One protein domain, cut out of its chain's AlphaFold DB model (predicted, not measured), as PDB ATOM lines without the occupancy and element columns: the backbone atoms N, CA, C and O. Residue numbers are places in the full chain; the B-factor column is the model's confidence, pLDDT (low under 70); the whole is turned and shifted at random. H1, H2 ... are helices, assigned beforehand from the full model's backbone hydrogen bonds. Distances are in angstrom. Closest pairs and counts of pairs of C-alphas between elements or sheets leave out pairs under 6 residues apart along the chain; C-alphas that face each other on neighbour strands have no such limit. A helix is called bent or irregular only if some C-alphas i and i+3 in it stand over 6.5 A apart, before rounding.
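What this domain is: This is residues 36 to 139 of the 139 residues of an uncharacterized protein of Halomonas sedimenti (UniProt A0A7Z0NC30). H2 is the middle of an elongated body of helices, with H3 and H5 both packed on it, apart from each other, and both running back opposite to it. Short H4 crosses near the end where H2 finishes, the long link of residues 93 to 108 runs back from H3 to H4, and small H1 lies at the other end, before H2. The printed part has 104 residues with five named helices, H1 to H5 in chain order, and no named strand; the class is all helix. It is compact, with a radius of gyration of the C-alphas of 14.3 A, and spans 45 by 26 by 20 A.

How they stand to each other: H3, residues 70 to 92, touches H2, residues 42 to 63; their closest C-alphas, of Val 83 and Thr 51, are 6.2 A apart. This helical hairpin runs opposite ways at a tilt of 37 degrees, only just steep. H3 has a kink of 25 degrees near residue 78 and is irregular, but only just: C-alphas 74 and 77 are 6.7 A apart. H5, residues 121 to 137, touches H2, closest at the C-alphas of Ile 127 and Ile 52, 5.8 A, with a shallow tilt of 17 degrees, opposite ways. H3 and H5 are apart. H4, residues 109 to 116, is close to but not clearly touching H3, about perpendicular at 90 degrees; the closest C-alphas, of Leu 109 and Glu 77, are 6.2 A apart. H4 and H5 are near each other. H1, residues 36 to 40, is close to but not clearly touching H5, closest at the C-alphas of Asn 37 and Ile 137, 6.7 A. Every O i to N i+4 pair is within hydrogen-bond range in H1, H2, H4 and H5, and 16 of 19 are in H3.

Where its parts are: H3 is 34.6 A long, from C-alpha 70 at (69.505, -26.690, 14.431) to C-alpha 92 at (42.732, -14.077, -3.427). H2 measures 31.3 A, H5 24.8 A, H4 10.2 A and H1 6.1 A. H5 ends with C-alpha 137 at (31.662, -26.567, 3.166).

The domain as a whole: The two C-alphas farthest apart, of Lys 36 and Met 66, are 45.3 A apart. The printed part has no cut; the link from H3 to H4 is long. Mean pLDDT of the printed part is 82.1, and residues 114 to 121 are under 70.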
ATOM      1  N   LYS A  36      29.289 -35.417  -2.440       88.25
ATOM      2  CA  LYS A  36      29.067 -34.363  -3.440       88.25
ATOM      3  C   LYS A  36      29.741 -33.054  -3.036       88.25
ATOM      4  O   LYS A  36      30.446 -32.457  -3.850       88.25
ATOM      5  N   ASN A  37      29.562 -32.630  -1.785       85.88
ATOM      6  CA  ASN A  37      30.173 -31.409  -1.265       85.88
ATOM      7  C   ASN A  37      31.701 -31.525  -1.209       85.88
ATOM      8  O   ASN A  37      32.394 -30.584  -1.598       85.88
ATOM      9  N   TYR A  38      32.226 -32.687  -0.813       86.44
ATOM     10  CA  TYR A  38      33.657 -32.975  -0.823       86.44
ATOM     11  C   TYR A  38      34.224 -32.909  -2.240       86.44
ATOM     12  O   TYR A  38      35.162 -32.162  -2.481       86.44
ATOM     13  N   ALA A  39      33.639 -33.642  -3.192       87.62
ATOM     14  CA  ALA A  39      34.130 -33.710  -4.566       87.62
ATOM     15  C   ALA A  39      34.127 -32.332  -5.243       87.62
ATOM     16  O   ALA A  39      35.096 -31.961  -5.898       87.62
ATOM     17  N   LYS A  40      33.072 -31.533  -5.028       88.88
ATOM     18  CA  LYS A  40      32.971 -30.171  -5.570       88.88
ATOM     19  C   LYS A  40      34.055 -29.234  -5.025       88.88
ATOM     20  O   LYS A  40      34.506 -28.349  -5.743       88.88
ATOM     21  N   ASN A  41      34.462 -29.420  -3.770       88.81
ATOM     22  CA  ASN A  41      35.392 -28.530  -3.070       88.81
ATOM     23  C   ASN A  41      36.744 -29.194  -2.773       88.81
ATOM     24  O   ASN A  41      37.509 -28.686  -1.958       88.81
ATOM     25  N   GLN A  42      37.054 -30.323  -3.418       88.25
ATOM     26  CA  GLN A  42      38.192 -31.173  -3.067       88.25
ATOM     27  C   GLN A  42      39.514 -30.406  -3.104       88.25
ATOM     28  O   GLN A  42      40.326 -30.531  -2.190       88.25
ATOM     29  N   GLN A  43      39.716 -29.586  -4.138       88.69
ATOM     30  CA  GLN A  43      40.922 -28.775  -4.286       88.69
ATOM     31  C   GLN A  43      41.056 -27.743  -3.160       88.69
ATOM     32  O   GLN A  43      42.129 -27.613  -2.577       88.69
ATOM     33  N   LEU A  44      39.962 -27.059  -2.814       88.44
ATOM     34  CA  LEU A  44      39.937 -26.076  -1.732       88.44
ATOM     35  C   LEU A  44      40.193 -26.740  -0.372       88.44
ATOM     36  O   LEU A  44      41.011 -26.261   0.406       88.44
ATOM     37  N   ILE A  45      39.536 -27.868  -0.098       89.31
ATOM     38  CA  ILE A  45      39.721 -28.639   1.139       89.31
ATOM     39  C   ILE A  45      41.168 -29.130   1.256       89.31
ATOM     40  O   ILE A  45      41.755 -29.058   2.334       89.31
ATOM     41  N   ALA A  46      41.758 -29.615   0.162       89.50
ATOM     42  CA  ALA A  46      43.148 -30.057   0.143       89.50
ATOM     43  C   ALA A  46      44.119 -28.902   0.436       89.50
ATOM     44  O   ALA A  46      45.030 -29.071   1.245       89.50
ATOM     45  N   GLN A  47      43.895 -27.729  -0.166       88.75
ATOM     46  CA  GLN A  47      44.686 -26.527   0.105       88.75
ATOM     47  C   GLN A  47      44.558 -26.094   1.570       88.75
ATOM     48  O   GLN A  47      45.572 -25.989   2.252       88.75
ATOM     49  N   LEU A  48      43.332 -25.956   2.088       89.75
ATOM     50  CA  LEU A  48      43.081 -25.587   3.486       89.75
ATOM     51  C   LEU A  48      43.748 -26.563   4.465       89.75
ATOM     52  O   LEU A  48      44.431 -26.133   5.389       89.75
ATOM     53  N   ASN A  49      43.616 -27.875   4.246       91.25
ATOM     54  CA  ASN A  49      44.258 -28.887   5.092       91.25
ATOM     55  C   ASN A  49      45.787 -28.835   5.018       91.25
ATOM     56  O   ASN A  49      46.451 -29.003   6.041       91.25
ATOM     57  N   SER A  50      46.353 -28.592   3.833       92.81
ATOM     58  CA  SER A  50      47.798 -28.418   3.672       92.81
ATOM     59  C   SER A  50      48.290 -27.209   4.472       92.81
ATOM     60  O   SER A  50      49.218 -27.342   5.272       92.81
ATOM     61  N   THR A  51      47.617 -26.063   4.352       90.94
ATOM     62  CA  THR A  51      47.952 -24.842   5.095       90.94
ATOM     63  C   THR A  51      47.790 -25.026   6.605       90.94
ATOM     64  O   THR A  51      48.685 -24.651   7.358       90.94
ATOM     65  N   ILE A  52      46.710 -25.673   7.070       92.00
ATOM     66  CA  ILE A  52      46.509 -26.018   8.491       92.00
ATOM     67  C   ILE A  52      47.645 -26.908   9.000       92.00
ATOM     68  O   ILE A  52      48.167 -26.684  10.091       92.00
ATOM     69  N   SER A  53      48.044 -27.916   8.220       92.50
ATOM     70  CA  SER A  53      49.144 -28.807   8.586       92.50
ATOM     71  C   SER A  53      50.446 -28.029   8.754       92.50
ATOM     72  O   SER A  53      51.097 -28.167   9.786       92.50
ATOM     73  N   LYS A  54      50.796 -27.169   7.789       90.31
ATOM     74  CA  LYS A  54      51.995 -26.323   7.869       90.31
ATOM     75  C   LYS A  54      51.937 -25.382   9.077       90.31
ATOM     76  O   LYS A  54      52.890 -25.332   9.844       90.31
ATOM     77  N   LEU A  55      50.803 -24.717   9.320       88.44
ATOM     78  CA  LEU A  55      50.595 -23.853  10.492       88.44
ATOM     79  C   LEU A  55      50.800 -24.594  11.819       88.44
ATOM     80  O   LEU A  55      51.439 -24.069  12.732       88.44
ATOM     81  N   ARG A  56      50.288 -25.824  11.936       89.69
ATOM     82  CA  ARG A  56      50.504 -26.670  13.119       89.69
ATOM     83  C   ARG A  56      51.975 -27.046  13.280       89.69
ATOM     84  O   ARG A  56      52.468 -27.030  14.405       89.69
ATOM     85  N   THR A  57      52.675 -27.329  12.183       87.69
ATOM     86  CA  THR A  57      54.121 -27.581  12.197       87.69
ATOM     87  C   THR A  57      54.899 -26.348  12.657       87.69
ATOM     88  O   THR A  57      55.698 -26.478  13.579       87.69
ATOM     89  N   VAL A  58      54.620 -25.153  12.118       86.38
ATOM     90  CA  VAL A  58      55.227 -23.887  12.588       86.38
ATOM     91  C   VAL A  58      54.995 -23.714  14.086       86.38
ATOM     92  O   VAL A  58      55.940 -23.517  14.846       86.38
ATOM     93  N   LYS A  59      53.738 -23.844  14.525       85.69
ATOM     94  CA  LYS A  59      53.361 -23.702  15.933       85.69
ATOM     95  C   LYS A  59      54.138 -24.670  16.822       85.69
ATOM     96  O   LYS A  59      54.638 -24.271  17.874       85.69
ATOM     97  N   TYR A  60      54.234 -25.933  16.413       85.25
ATOM     98  CA  TYR A  60      54.966 -26.955  17.149       85.25
ATOM     99  C   TYR A  60      56.458 -26.634  17.231       85.25
ATOM    100  O   TYR A  60      57.012 -26.669  18.326       85.25
ATOM    101  N   LEU A  61      57.093 -26.304  16.103       83.62
ATOM    102  CA  LEU A  61      58.530 -26.043  16.047       83.62
ATOM    103  C   LEU A  61      58.910 -24.841  16.909       83.62
ATOM    104  O   LEU A  61      59.841 -24.941  17.700       83.62
ATOM    105  N   ILE A  62      58.138 -23.755  16.853       80.06
ATOM    106  CA  ILE A  62      58.457 -22.564  17.645       80.06
ATOM    107  C   ILE A  62      58.220 -22.791  19.141       80.06
ATOM    108  O   ILE A  62      59.025 -22.381  19.977       80.06
ATOM    109  N   SER A  63      57.153 -23.505  19.499       80.94
ATOM    110  CA  SER A  63      56.885 -23.826  20.909       80.94
ATOM    111  C   SER A  63      57.955 -24.744  21.514       80.94
ATOM    112  O   SER A  63      58.101 -24.793  22.731       80.94
ATOM    113  N   ASN A  64      58.701 -25.468  20.675       79.81
ATOM    114  CA  ASN A  64      59.686 -26.468  21.078       79.81
ATOM    115  C   ASN A  64      61.112 -26.117  20.624       79.81
ATOM    116  O   ASN A  64      61.959 -27.010  20.577       79.81
ATOM    117  N   THR A  65      61.393 -24.839  20.339       73.75
ATOM    118  CA  THR A  65      62.664 -24.373  19.747       73.75
ATOM    119  C   THR A  65      63.907 -24.846  20.518       73.75
ATOM    120  O   THR A  65      64.925 -25.148  19.913       73.75
ATOM    121  N   MET A  66      63.815 -25.010  21.845       73.06
ATOM    122  CA  MET A  66      64.920 -25.483  22.703       73.06
ATOM    123  C   MET A  66      65.196 -26.998  22.627       73.06
ATOM    124  O   MET A  66      66.162 -27.478  23.211       73.06
ATOM    125  N   SER A  67      64.319 -27.766  21.979       78.69
ATOM    126  CA  SER A  67      64.340 -29.240  21.965       78.69
ATOM    127  C   SER A  67      64.442 -29.849  20.565       78.69
ATOM    128  O   SER A  67      64.515 -31.070  20.427       78.69
ATOM    129  N   ILE A  68      64.440 -29.005  19.536       80.75
ATOM    130  CA  ILE A  68      64.568 -29.386  18.128       80.75
ATOM    131  C   ILE A  68      66.010 -29.165  17.655       80.75
ATOM    132  O   ILE A  68      66.742 -28.378  18.250       80.75
ATOM    133  N   SER A  69      66.439 -29.881  16.613       81.19
ATOM    134  CA  SER A  69      67.798 -29.723  16.075       81.19
ATOM    135  C   SER A  69      67.964 -28.405  15.316       81.19
ATOM    136  O   SER A  69      66.996 -27.883  14.764       81.19
ATOM    137  N   ASP A  70      69.197 -27.904  15.206       77.44
ATOM    138  CA  ASP A  70      69.505 -26.690  14.431       77.44
ATOM    139  C   ASP A  70      69.024 -26.792  12.971       77.44
ATOM    140  O   ASP A  70      68.489 -25.829  12.419       77.44
ATOM    141  N   ASP A  71      69.110 -27.984  12.369       80.69
ATOM    142  CA  ASP A  71      68.560 -28.251  11.035       80.69
ATOM    143  C   ASP A  71      67.044 -28.005  10.979       80.69
ATOM    144  O   ASP A  71      66.536 -27.437  10.015       80.69
ATOM    145  N   GLN A  72      66.302 -28.404  12.018       77.06
ATOM    146  CA  GLN A  72      64.858 -28.179  12.115       77.06
ATOM    147  C   GLN A  72      64.534 -26.705  12.353       77.06
ATOM    148  O   GLN A  72      63.573 -26.199  11.773       77.06
ATOM    149  N   VAL A  73      65.350 -25.995  13.135       77.06
ATOM    150  CA  VAL A  73      65.226 -24.540  13.317       77.06
ATOM    151  C   VAL A  73      65.399 -23.815  11.980       77.06
ATOM    152  O   VAL A  73      64.591 -22.948  11.639       77.06
ATOM    153  N   GLY A  74      66.365 -24.236  11.159       78.88
ATOM    154  CA  GLY A  74      66.580 -23.696   9.813       78.88
ATOM    155  C   GLY A  74      65.393 -23.881   8.856       78.88
ATOM    156  O   GLY A  74      65.282 -23.152   7.871       78.88
ATOM    157  N   THR A  75      64.471 -24.808   9.147       83.25
ATOM    158  CA  THR A  75      63.258 -25.020   8.334       83.25
ATOM    159  C   THR A  75      62.072 -24.142   8.725       83.25
ATOM    160  O   THR A  75      61.138 -24.021   7.932       83.25
ATOM    161  N   ILE A  76      62.088 -23.501   9.900       82.94
ATOM    162  CA  ILE A  76      60.926 -22.750  10.400       82.94
ATOM    163  C   ILE A  76      60.655 -21.520   9.527       82.94
ATOM    164  O   ILE A  76      59.514 -21.283   9.138       82.94
ATOM    165  N   GLU A  77      61.694 -20.759   9.179       83.06
ATOM    166  CA  GLU A  77      61.565 -19.527   8.389       83.06
ATOM    167  C   GLU A  77      61.067 -19.791   6.951       83.06
ATOM    168  O   GLU A  77      60.060 -19.191   6.562       83.06
ATOM    169  N   PRO A  78      61.645 -20.736   6.175       87.44
ATOM    170  CA  PRO A  78      61.084 -21.122   4.879       87.44
ATOM    171  C   PRO A  78      59.620 -21.570   4.964       87.44
ATOM    172  O   PRO A  78      58.799 -21.179   4.133       87.44
ATOM    173  N   LEU A  79      59.281 -22.363   5.984       87.25
ATOM    174  CA  LEU A  79      57.936 -22.907   6.159       87.25
ATOM    175  C   LEU A  79      56.936 -21.813   6.560       87.25
ATOM    176  O   LEU A  79      55.792 -21.821   6.107       87.25
ATOM    177  N   PHE A  80      57.366 -20.821   7.339       85.06
ATOM    178  CA  PHE A  80      56.564 -19.646   7.665       85.06
ATOM    179  C   PHE A  80      56.269 -18.778   6.434       85.06
ATOM    180  O   PHE A  80      55.126 -18.360   6.236       85.06
ATOM    181  N   ILE A  81      57.262 -18.552   5.569       87.19
ATOM    182  CA  ILE A  81      57.071 -17.828   4.301       87.19
ATOM    183  C   ILE A  81      56.064 -18.565   3.415       87.19
ATOM    184  O   ILE A  81      55.149 -17.949   2.868       87.19
ATOM    185  N   GLU A  82      56.194 -19.888   3.306       89.19
ATOM    186  CA  GLU A  82      55.271 -20.716   2.532       89.19
ATOM    187  C   GLU A  82      53.832 -20.616   3.061       89.19
ATOM    188  O   GLU A  82      52.899 -20.413   2.286       89.19
ATOM    189  N   VAL A  83      53.651 -20.670   4.383       89.06
ATOM    190  CA  VAL A  83      52.345 -20.484   5.032       89.06
ATOM    191  C   VAL A  83      51.745 -19.119   4.706       89.06
ATOM    192  O   VAL A  83      50.559 -19.045   4.392       89.06
ATOM    193  N   ARG A  84      52.529 -18.035   4.749       86.81
ATOM    194  CA  ARG A  84      52.028 -16.695   4.397       86.81
ATOM    195  C   ARG A  84      51.567 -16.626   2.947       86.81
ATOM    196  O   ARG A  84      50.497 -16.088   2.680       86.81
ATOM    197  N   LEU A  85      52.341 -17.192   2.023       89.12
ATOM    198  CA  LEU A  85      51.962 -17.254   0.611       89.12
ATOM    199  C   LEU A  85      50.677 -18.059   0.403       89.12
ATOM    200  O   LEU A  85      49.820 -17.652  -0.378       89.12
ATOM    201  N   ASP A  86      50.517 -19.174   1.112       89.56
ATOM    202  CA  ASP A  86      49.294 -19.970   1.046       89.56
ATOM    203  C   ASP A  86      48.084 -19.211   1.610       89.56
ATOM    204  O   ASP A  86      47.016 -19.235   1.003       89.56
ATOM    205  N   LEU A  87      48.239 -18.487   2.723       88.62
ATOM    206  CA  LEU A  87      47.167 -17.663   3.292       88.62
ATOM    207  C   LEU A  87      46.761 -16.509   2.364       88.62
ATOM    208  O   LEU A  87      45.568 -16.259   2.210       88.62
ATOM    209  N   LEU A  88      47.722 -15.862   1.698       87.69
ATOM    210  CA  LEU A  88      47.449 -14.840   0.681       87.69
ATOM    211  C   LEU A  88      46.688 -15.418  -0.515       87.69
ATOM    212  O   LEU A  88      45.703 -14.843  -0.966       87.69
ATOM    213  N   ARG A  89      47.073 -16.603  -0.997       89.00
ATOM    214  CA  ARG A  89      46.329 -17.293  -2.063       89.00
ATOM    215  C   ARG A  89      44.903 -17.633  -1.641       89.00
ATOM    216  O   ARG A  89      43.985 -17.542  -2.452       89.00
ATOM    217  N   LEU A  90      44.703 -18.039  -0.385       88.31
ATOM    218  CA  LEU A  90      43.372 -18.301   0.166       88.31
ATOM    219  C   LEU A  90      42.524 -17.020   0.257       88.31
ATOM    220  O   LEU A  90      41.303 -17.095   0.108       88.31
ATOM    221  N   GLU A  91      43.152 -15.864   0.455       88.69
ATOM    222  CA  GLU A  91      42.505 -14.551   0.392       88.69
ATOM    223  C   GLU A  91      42.122 -14.154  -1.033       88.69
ATOM    224  O   GLU A  91      40.972 -13.782  -1.269       88.69
ATOM    225  N   GLU A  92      43.010 -14.347  -2.009       87.88
ATOM    226  CA  GLU A  92      42.732 -14.077  -3.427       87.88
ATOM    227  C   GLU A  92      41.506 -14.843  -3.950       87.88
ATOM    228  O   GLU A  92      40.729 -14.318  -4.747       87.88
ATOM    229  N   ILE A  93      41.294 -16.075  -3.479       87.00
ATOM    230  CA  ILE A  93      40.134 -16.899  -3.858       87.00
ATOM    231  C   ILE A  93      38.902 -16.677  -2.960       87.00
ATOM    232  O   ILE A  93      37.907 -17.393  -3.094       87.00
ATOM    233  N   GLY A  94      38.956 -15.732  -2.015       83.50
ATOM    234  CA  GLY A  94      37.866 -15.428  -1.080       83.50
ATOM    235  C   GLY A  94      37.547 -16.566  -0.101       83.50
ATOM    236  O   GLY A  94      36.420 -16.688   0.392       83.50
ATOM    237  N   ALA A  95      38.505 -17.457   0.155       81.75
ATOM    238  CA  ALA A  95      38.349 -18.572   1.082       81.75
ATOM    239  C   ALA A  95      38.701 -18.202   2.526       81.75
ATOM    240  O   ALA A  95      38.147 -18.814   3.441       81.75
ATOM    241  N   PHE A  96      39.578 -17.222   2.728       87.69
ATOM    242  CA  PHE A  96      40.056 -16.781   4.034       87.69
ATOM    243  C   PHE A  96      40.351 -15.279   4.008       87.69
ATOM    244  O   PHE A  96      40.855 -14.790   3.013       87.69
ATOM    245  N   ASP A  97      40.057 -14.545   5.078       84.31
ATOM    246  CA  ASP A  97      40.407 -13.121   5.165       84.31
ATOM    247  C   ASP A  97      41.753 -12.985   5.880       84.31
ATOM    248  O   ASP A  97      41.814 -12.944   7.106       84.31
ATOM    249  N   TYR A  98      42.859 -13.016   5.136       82.31
ATOM    250  CA  TYR A  98      44.187 -12.932   5.748       82.31
ATOM    251  C   TYR A  98      44.444 -11.543   6.333       82.31
ATOM    252  O   TYR A  98      44.956 -11.442   7.453       82.31
ATOM    253  N   SER A  99      44.025 -10.489   5.631       79.69
ATOM    254  CA  SER A  99      44.207  -9.097   6.041       79.69
ATOM    255  C   SER A  99      43.555  -8.755   7.386       79.69
ATOM    256  O   SER A  99      44.080  -7.922   8.131       79.69
ATOM    257  N   SER A 100      42.460  -9.428   7.757       80.31
ATOM    258  CA  SER A 100      41.786  -9.201   9.040       80.31
ATOM    259  C   SER A 100      42.496  -9.828  10.244       80.31
ATOM    260  O   SER A 100      42.208  -9.451  11.382       80.31
ATOM    261  N   HIS A 101      43.399 -10.792  10.039       80.00
ATOM    262  CA  HIS A 101      44.027 -11.544  11.129       80.00
ATOM    263  C   HIS A 101      45.363 -10.935  11.555       80.00
ATOM    264  O   HIS A 101      46.111 -10.385  10.749       80.00
ATOM    265  N   ARG A 102      45.716 -11.093  12.837       74.75
ATOM    266  CA  ARG A 102      46.968 -10.559  13.410       74.75
ATOM    267  C   ARG A 102      48.232 -11.082  12.724       74.75
ATOM    268  O   ARG A 102      49.198 -10.339  12.609       74.75
ATOM    269  N   ILE A 103      48.190 -12.306  12.192       76.31
ATOM    270  CA  ILE A 103      49.300 -12.921  11.447       76.31
ATOM    271  C   ILE A 103      49.707 -12.129  10.188       76.31
ATOM    272  O   ILE A 103      50.819 -12.296   9.697       76.31
ATOM    273  N   SER A 104      48.837 -11.257   9.660       77.56
ATOM    274  CA  SER A 104      49.170 -10.375   8.532       77.56
ATOM    275  C   SER A 104      50.142  -9.256   8.907       77.56
ATOM    276  O   SER A 104      50.873  -8.766   8.049       77.56
ATOM    277  N   LYS A 105      50.174  -8.878  10.190       77.56
ATOM    278  CA  LYS A 105      51.015  -7.800  10.727       77.56
ATOM    279  C   LYS A 105      52.404  -8.274  11.137       77.56
ATOM    280  O   LYS A 105      53.268  -7.442  11.370       77.56
ATOM    281  N   VAL A 106      52.602  -9.588  11.221       76.31
ATOM    282  CA  VAL A 106      53.882 -10.199  11.578       76.31
ATOM    283  C   VAL A 106      54.758 -10.246  10.331       76.31
ATOM    284  O   VAL A 106      54.453 -10.941   9.354       76.31
ATOM    285  N   THR A 107      55.842  -9.477  10.343       71.44
ATOM    286  CA  THR A 107      56.708  -9.296   9.174       71.44
ATOM    287  C   THR A 107      57.791 -10.361   9.112       71.44
ATOM    288  O   THR A 107      58.149 -10.787   8.012       71.44
ATOM    289  N   SER A 108      58.269 -10.816  10.274       72.75
ATOM    290  CA  SER A 108      59.366 -11.779  10.410       72.75
ATOM    291  C   SER A 108      59.077 -12.871  11.440       72.75
ATOM    292  O   SER A 108      58.233 -12.713  12.324       72.75
ATOM    293  N   LEU A 109      59.818 -13.979  11.346       72.62
ATOM    294  CA  LEU A 109      59.753 -15.048  12.337       72.62
ATOM    295  C   LEU A 109      60.210 -14.577  13.728       72.62
ATOM    296  O   LEU A 109      59.657 -15.020  14.729       72.62
ATOM    297  N   GLY A 110      61.185 -13.664  13.791       70.56
ATOM    298  CA  GLY A 110      61.677 -13.091  15.048       70.56
ATOM    299  C   GLY A 110      60.586 -12.341  15.813       70.56
ATOM    300  O   GLY A 110      60.346 -12.644  16.974       70.56
ATOM    301  N   GLU A 111      59.842 -11.464  15.128       72.69
ATOM    302  CA  GLU A 111      58.671 -10.779  15.708       72.69
ATOM    303  C   GLU A 111      57.620 -11.783  16.198       72.69
ATOM    304  O   GLU A 111      57.025 -11.614  17.260       72.69
ATOM    305  N   MET A 112      57.432 -12.869  15.447       72.25
ATOM    306  CA  MET A 112      56.513 -13.940  15.811       72.25
ATOM    307  C   MET A 112      56.944 -14.649  17.104       72.25
ATOM    308  O   MET A 112      56.129 -14.852  18.002       72.25
ATOM    309  N   ILE A 113      58.224 -15.013  17.216       72.25
ATOM    310  CA  ILE A 113      58.809 -15.666  18.397       72.25
ATOM    311  C   ILE A 113      58.738 -14.751  19.622       72.25
ATOM    312  O   ILE A 113      58.344 -15.203  20.699       72.25
ATOM    313  N   ASP A 114      59.064 -13.473  19.454       68.50
ATOM    314  CA  ASP A 114      59.025 -12.490  20.534       68.50
ATOM    315  C   ASP A 114      57.591 -12.302  21.058       68.50
ATOM    316  O   ASP A 114      57.363 -12.257  22.269       68.50
ATOM    317  N   GLU A 115      56.590 -12.316  20.170       65.25
ATOM    318  CA  GLU A 115      55.174 -12.308  20.553       65.25
ATOM    319  C   GLU A 115      54.691 -13.655  21.141       65.25
ATOM    320  O   GLU A 115      53.773 -13.664  21.971       65.25
ATOM    321  N   ILE A 116      55.322 -14.793  20.797       59.25
ATOM    322  CA  ILE A 116      54.987 -16.145  21.320       59.25
ATOM    323  C   ILE A 116      55.247 -16.270  22.806       59.25
ATOM    324  O   ILE A 116      54.533 -17.016  23.480       59.25
ATOM    325  N   SER A 117      56.194 -15.496  23.335       57.06
ATOM    326  CA  SER A 117      56.416 -15.393  24.775       57.06
ATOM    327  C   SER A 117      55.167 -14.934  25.539       57.06
ATOM    328  O   SER A 117      55.105 -15.160  26.747       57.06
ATOM    329  N   SER A 118      54.203 -14.274  24.882       54.56
ATOM    330  CA  SER A 118      53.084 -13.618  25.565       54.56
ATOM    331  C   SER A 118      51.740 -14.331  25.462       54.56
ATOM    332  O   SER A 118      50.955 -14.165  26.381       54.56
ATOM    333  N   GLU A 119      51.483 -15.141  24.430       54.84
ATOM    334  CA  GLU A 119      50.405 -16.140  24.355       54.84
ATOM    335  C   GLU A 119      50.308 -16.648  22.898       54.84
ATOM    336  O   GLU A 119      50.203 -15.883  21.941       54.84
ATOM    337  N   ASN A 120      50.314 -17.968  22.712       61.53
ATOM    338  CA  ASN A 120      50.367 -18.684  21.426       61.53
ATOM    339  C   ASN A 120      49.028 -18.634  20.633       61.53
ATOM    340  O   ASN A 120      48.591 -19.621  20.025       61.53
ATOM    341  N   THR A 121      48.314 -17.509  20.717       68.94
ATOM    342  CA  THR A 121      46.883 -17.380  20.396       68.94
ATOM    343  C   THR A 121      46.636 -17.143  18.915       68.94
ATOM    344  O   THR A 121      45.657 -17.642  18.375       68.94
ATOM    345  N   TYR A 122      47.538 -16.453  18.218       77.06
ATOM    346  CA  TYR A 122      47.296 -16.017  16.840       77.06
ATOM    347  C   TYR A 122      47.419 -17.151  15.808       77.06
ATOM    348  O   TYR A 122      46.578 -17.255  14.918       77.06
ATOM    349  N   LEU A 123      48.393 -18.068  15.935       79.25
ATOM    350  CA  LEU A 123      48.447 -19.262  15.071       79.25
ATOM    351  C   LEU A 123      47.238 -20.167  15.327       79.25
ATOM    352  O   LEU A 123      46.693 -20.754  14.396       79.25
ATOM    353  N   ALA A 124      46.800 -20.266  16.586       83.00
ATOM    354  CA  ALA A 124      45.612 -21.030  16.951       83.00
ATOM    355  C   ALA A 124      44.331 -20.412  16.364       83.00
ATOM    356  O   ALA A 124      43.490 -21.143  15.852       83.00
ATOM    357  N   GLU A 125      44.203 -19.086  16.394       84.88
ATOM    358  CA  GLU A 125      43.087 -18.343  15.804       84.88
ATOM    359  C   GLU A 125      42.969 -18.613  14.300       84.88
ATOM    360  O   GLU A 125      41.899 -18.995  13.827       84.88
ATOM    361  N   VAL A 126      44.081 -18.517  13.565       84.94
ATOM    362  CA  VAL A 126      44.113 -18.791  12.119       84.94
ATOM    363  C   VAL A 126      43.763 -20.252  11.830       84.94
ATOM    364  O   VAL A 126      42.948 -20.521  10.951       84.94
ATOM    365  N   ILE A 127      44.317 -21.208  12.586       88.31
ATOM    366  CA  ILE A 127      43.974 -22.634  12.442       88.31
ATOM    367  C   ILE A 127      42.469 -22.849  12.651       88.31
ATOM    368  O   ILE A 127      41.818 -23.465  11.808       88.31
ATOM    369  N   ASN A 128      41.900 -22.294  13.724       88.62
ATOM    370  CA  ASN A 128      40.478 -22.423  14.033       88.62
ATOM    371  C   ASN A 128      39.595 -21.803  12.940       88.62
ATOM    372  O   ASN A 128      38.564 -22.371  12.580       88.62
ATOM    373  N   ALA A 129      39.995 -20.659  12.384       87.69
ATOM    374  CA  ALA A 129      39.269 -20.000  11.304       87.69
ATOM    375  C   ALA A 129      39.290 -20.825  10.003       87.69
ATOM    376  O   ALA A 129      38.251 -20.981   9.351       87.69
ATOM    377  N   LEU A 130      40.432 -21.424   9.651       88.31
ATOM    378  CA  LEU A 130      40.538 -22.326   8.498       88.31
ATOM    379  C   LEU A 130      39.719 -23.613   8.703       88.31
ATOM    380  O   LEU A 130      39.022 -24.054   7.788       88.31
ATOM    381  N   GLU A 131      39.729 -24.193   9.903       90.06
ATOM    382  CA  GLU A 131      38.903 -25.360  10.245       90.06
ATOM    383  C   GLU A 131      37.404 -25.044  10.185       90.06
ATOM    384  O   GLU A 131      36.622 -25.817   9.625       90.06
ATOM    385  N   ALA A 132      36.995 -23.876  10.687       89.00
ATOM    386  CA  ALA A 132      35.619 -23.404  10.585       89.00
ATOM    387  C   ALA A 132      35.191 -23.218   9.122       89.00
ATOM    388  O   ALA A 132      34.049 -23.529   8.763       89.00
ATOM    389  N   ARG A 133      36.109 -22.772   8.253       88.00
ATOM    390  CA  ARG A 133      35.858 -22.671   6.813       88.00
ATOM    391  C   ARG A 133      35.624 -24.039   6.182       88.00
ATOM    392  O   ARG A 133      34.663 -24.175   5.429       88.00
ATOM    393  N   ILE A 134      36.427 -25.050   6.524       86.38
ATOM    394  CA  ILE A 134      36.203 -26.434   6.074       86.38
ATOM    395  C   ILE A 134      34.842 -26.941   6.565       86.38
ATOM    396  O   ILE A 134      34.071 -27.482   5.776       86.38
ATOM    397  N   ALA A 135      34.500 -26.724   7.836       86.88
ATOM    398  CA  ALA A 135      33.214 -27.149   8.388       86.88
ATOM    399  C   ALA A 135      32.015 -26.501   7.670       86.88
ATOM    400  O   ALA A 135      30.981 -27.142   7.503       86.88
ATOM    401  N   CYS A 136      32.155 -25.255   7.205       86.06
ATOM    402  CA  CYS A 136      31.128 -24.551   6.434       86.06
ATOM    403  C   CYS A 136      30.845 -25.207   5.069       86.06
ATOM    404  O   CYS A 136      29.714 -25.163   4.602       86.06
ATOM    405  N   ILE A 137      31.830 -25.870   4.455       83.12
ATOM    406  CA  ILE A 137      31.662 -26.567   3.166       83.12
ATOM    407  C   ILE A 137      30.706 -27.769   3.284       83.12
ATOM    408  O   ILE A 137      30.071 -28.161   2.305       83.12
ATOM    409  N   PHE A 138      30.616 -28.367   4.474       75.06
ATOM    410  CA  PHE A 138      29.817 -29.568   4.731       75.06
ATOM    411  C   PHE A 138      28.483 -29.301   5.439       75.06
ATOM    412  O   PHE A 138      27.754 -30.262   5.690       75.06
ATOM    413  N   LYS A 139      28.177 -28.041   5.771       73.38
ATOM    414  CA  LYS A 139      26.858 -27.625   6.276       73.38
ATOM    415  C   LYS A 139      25.854 -27.509   5.135       73.38
ATOM    416  O   LYS A 139      24.685 -27.873   5.382       73.38
TER     417      LYS A 139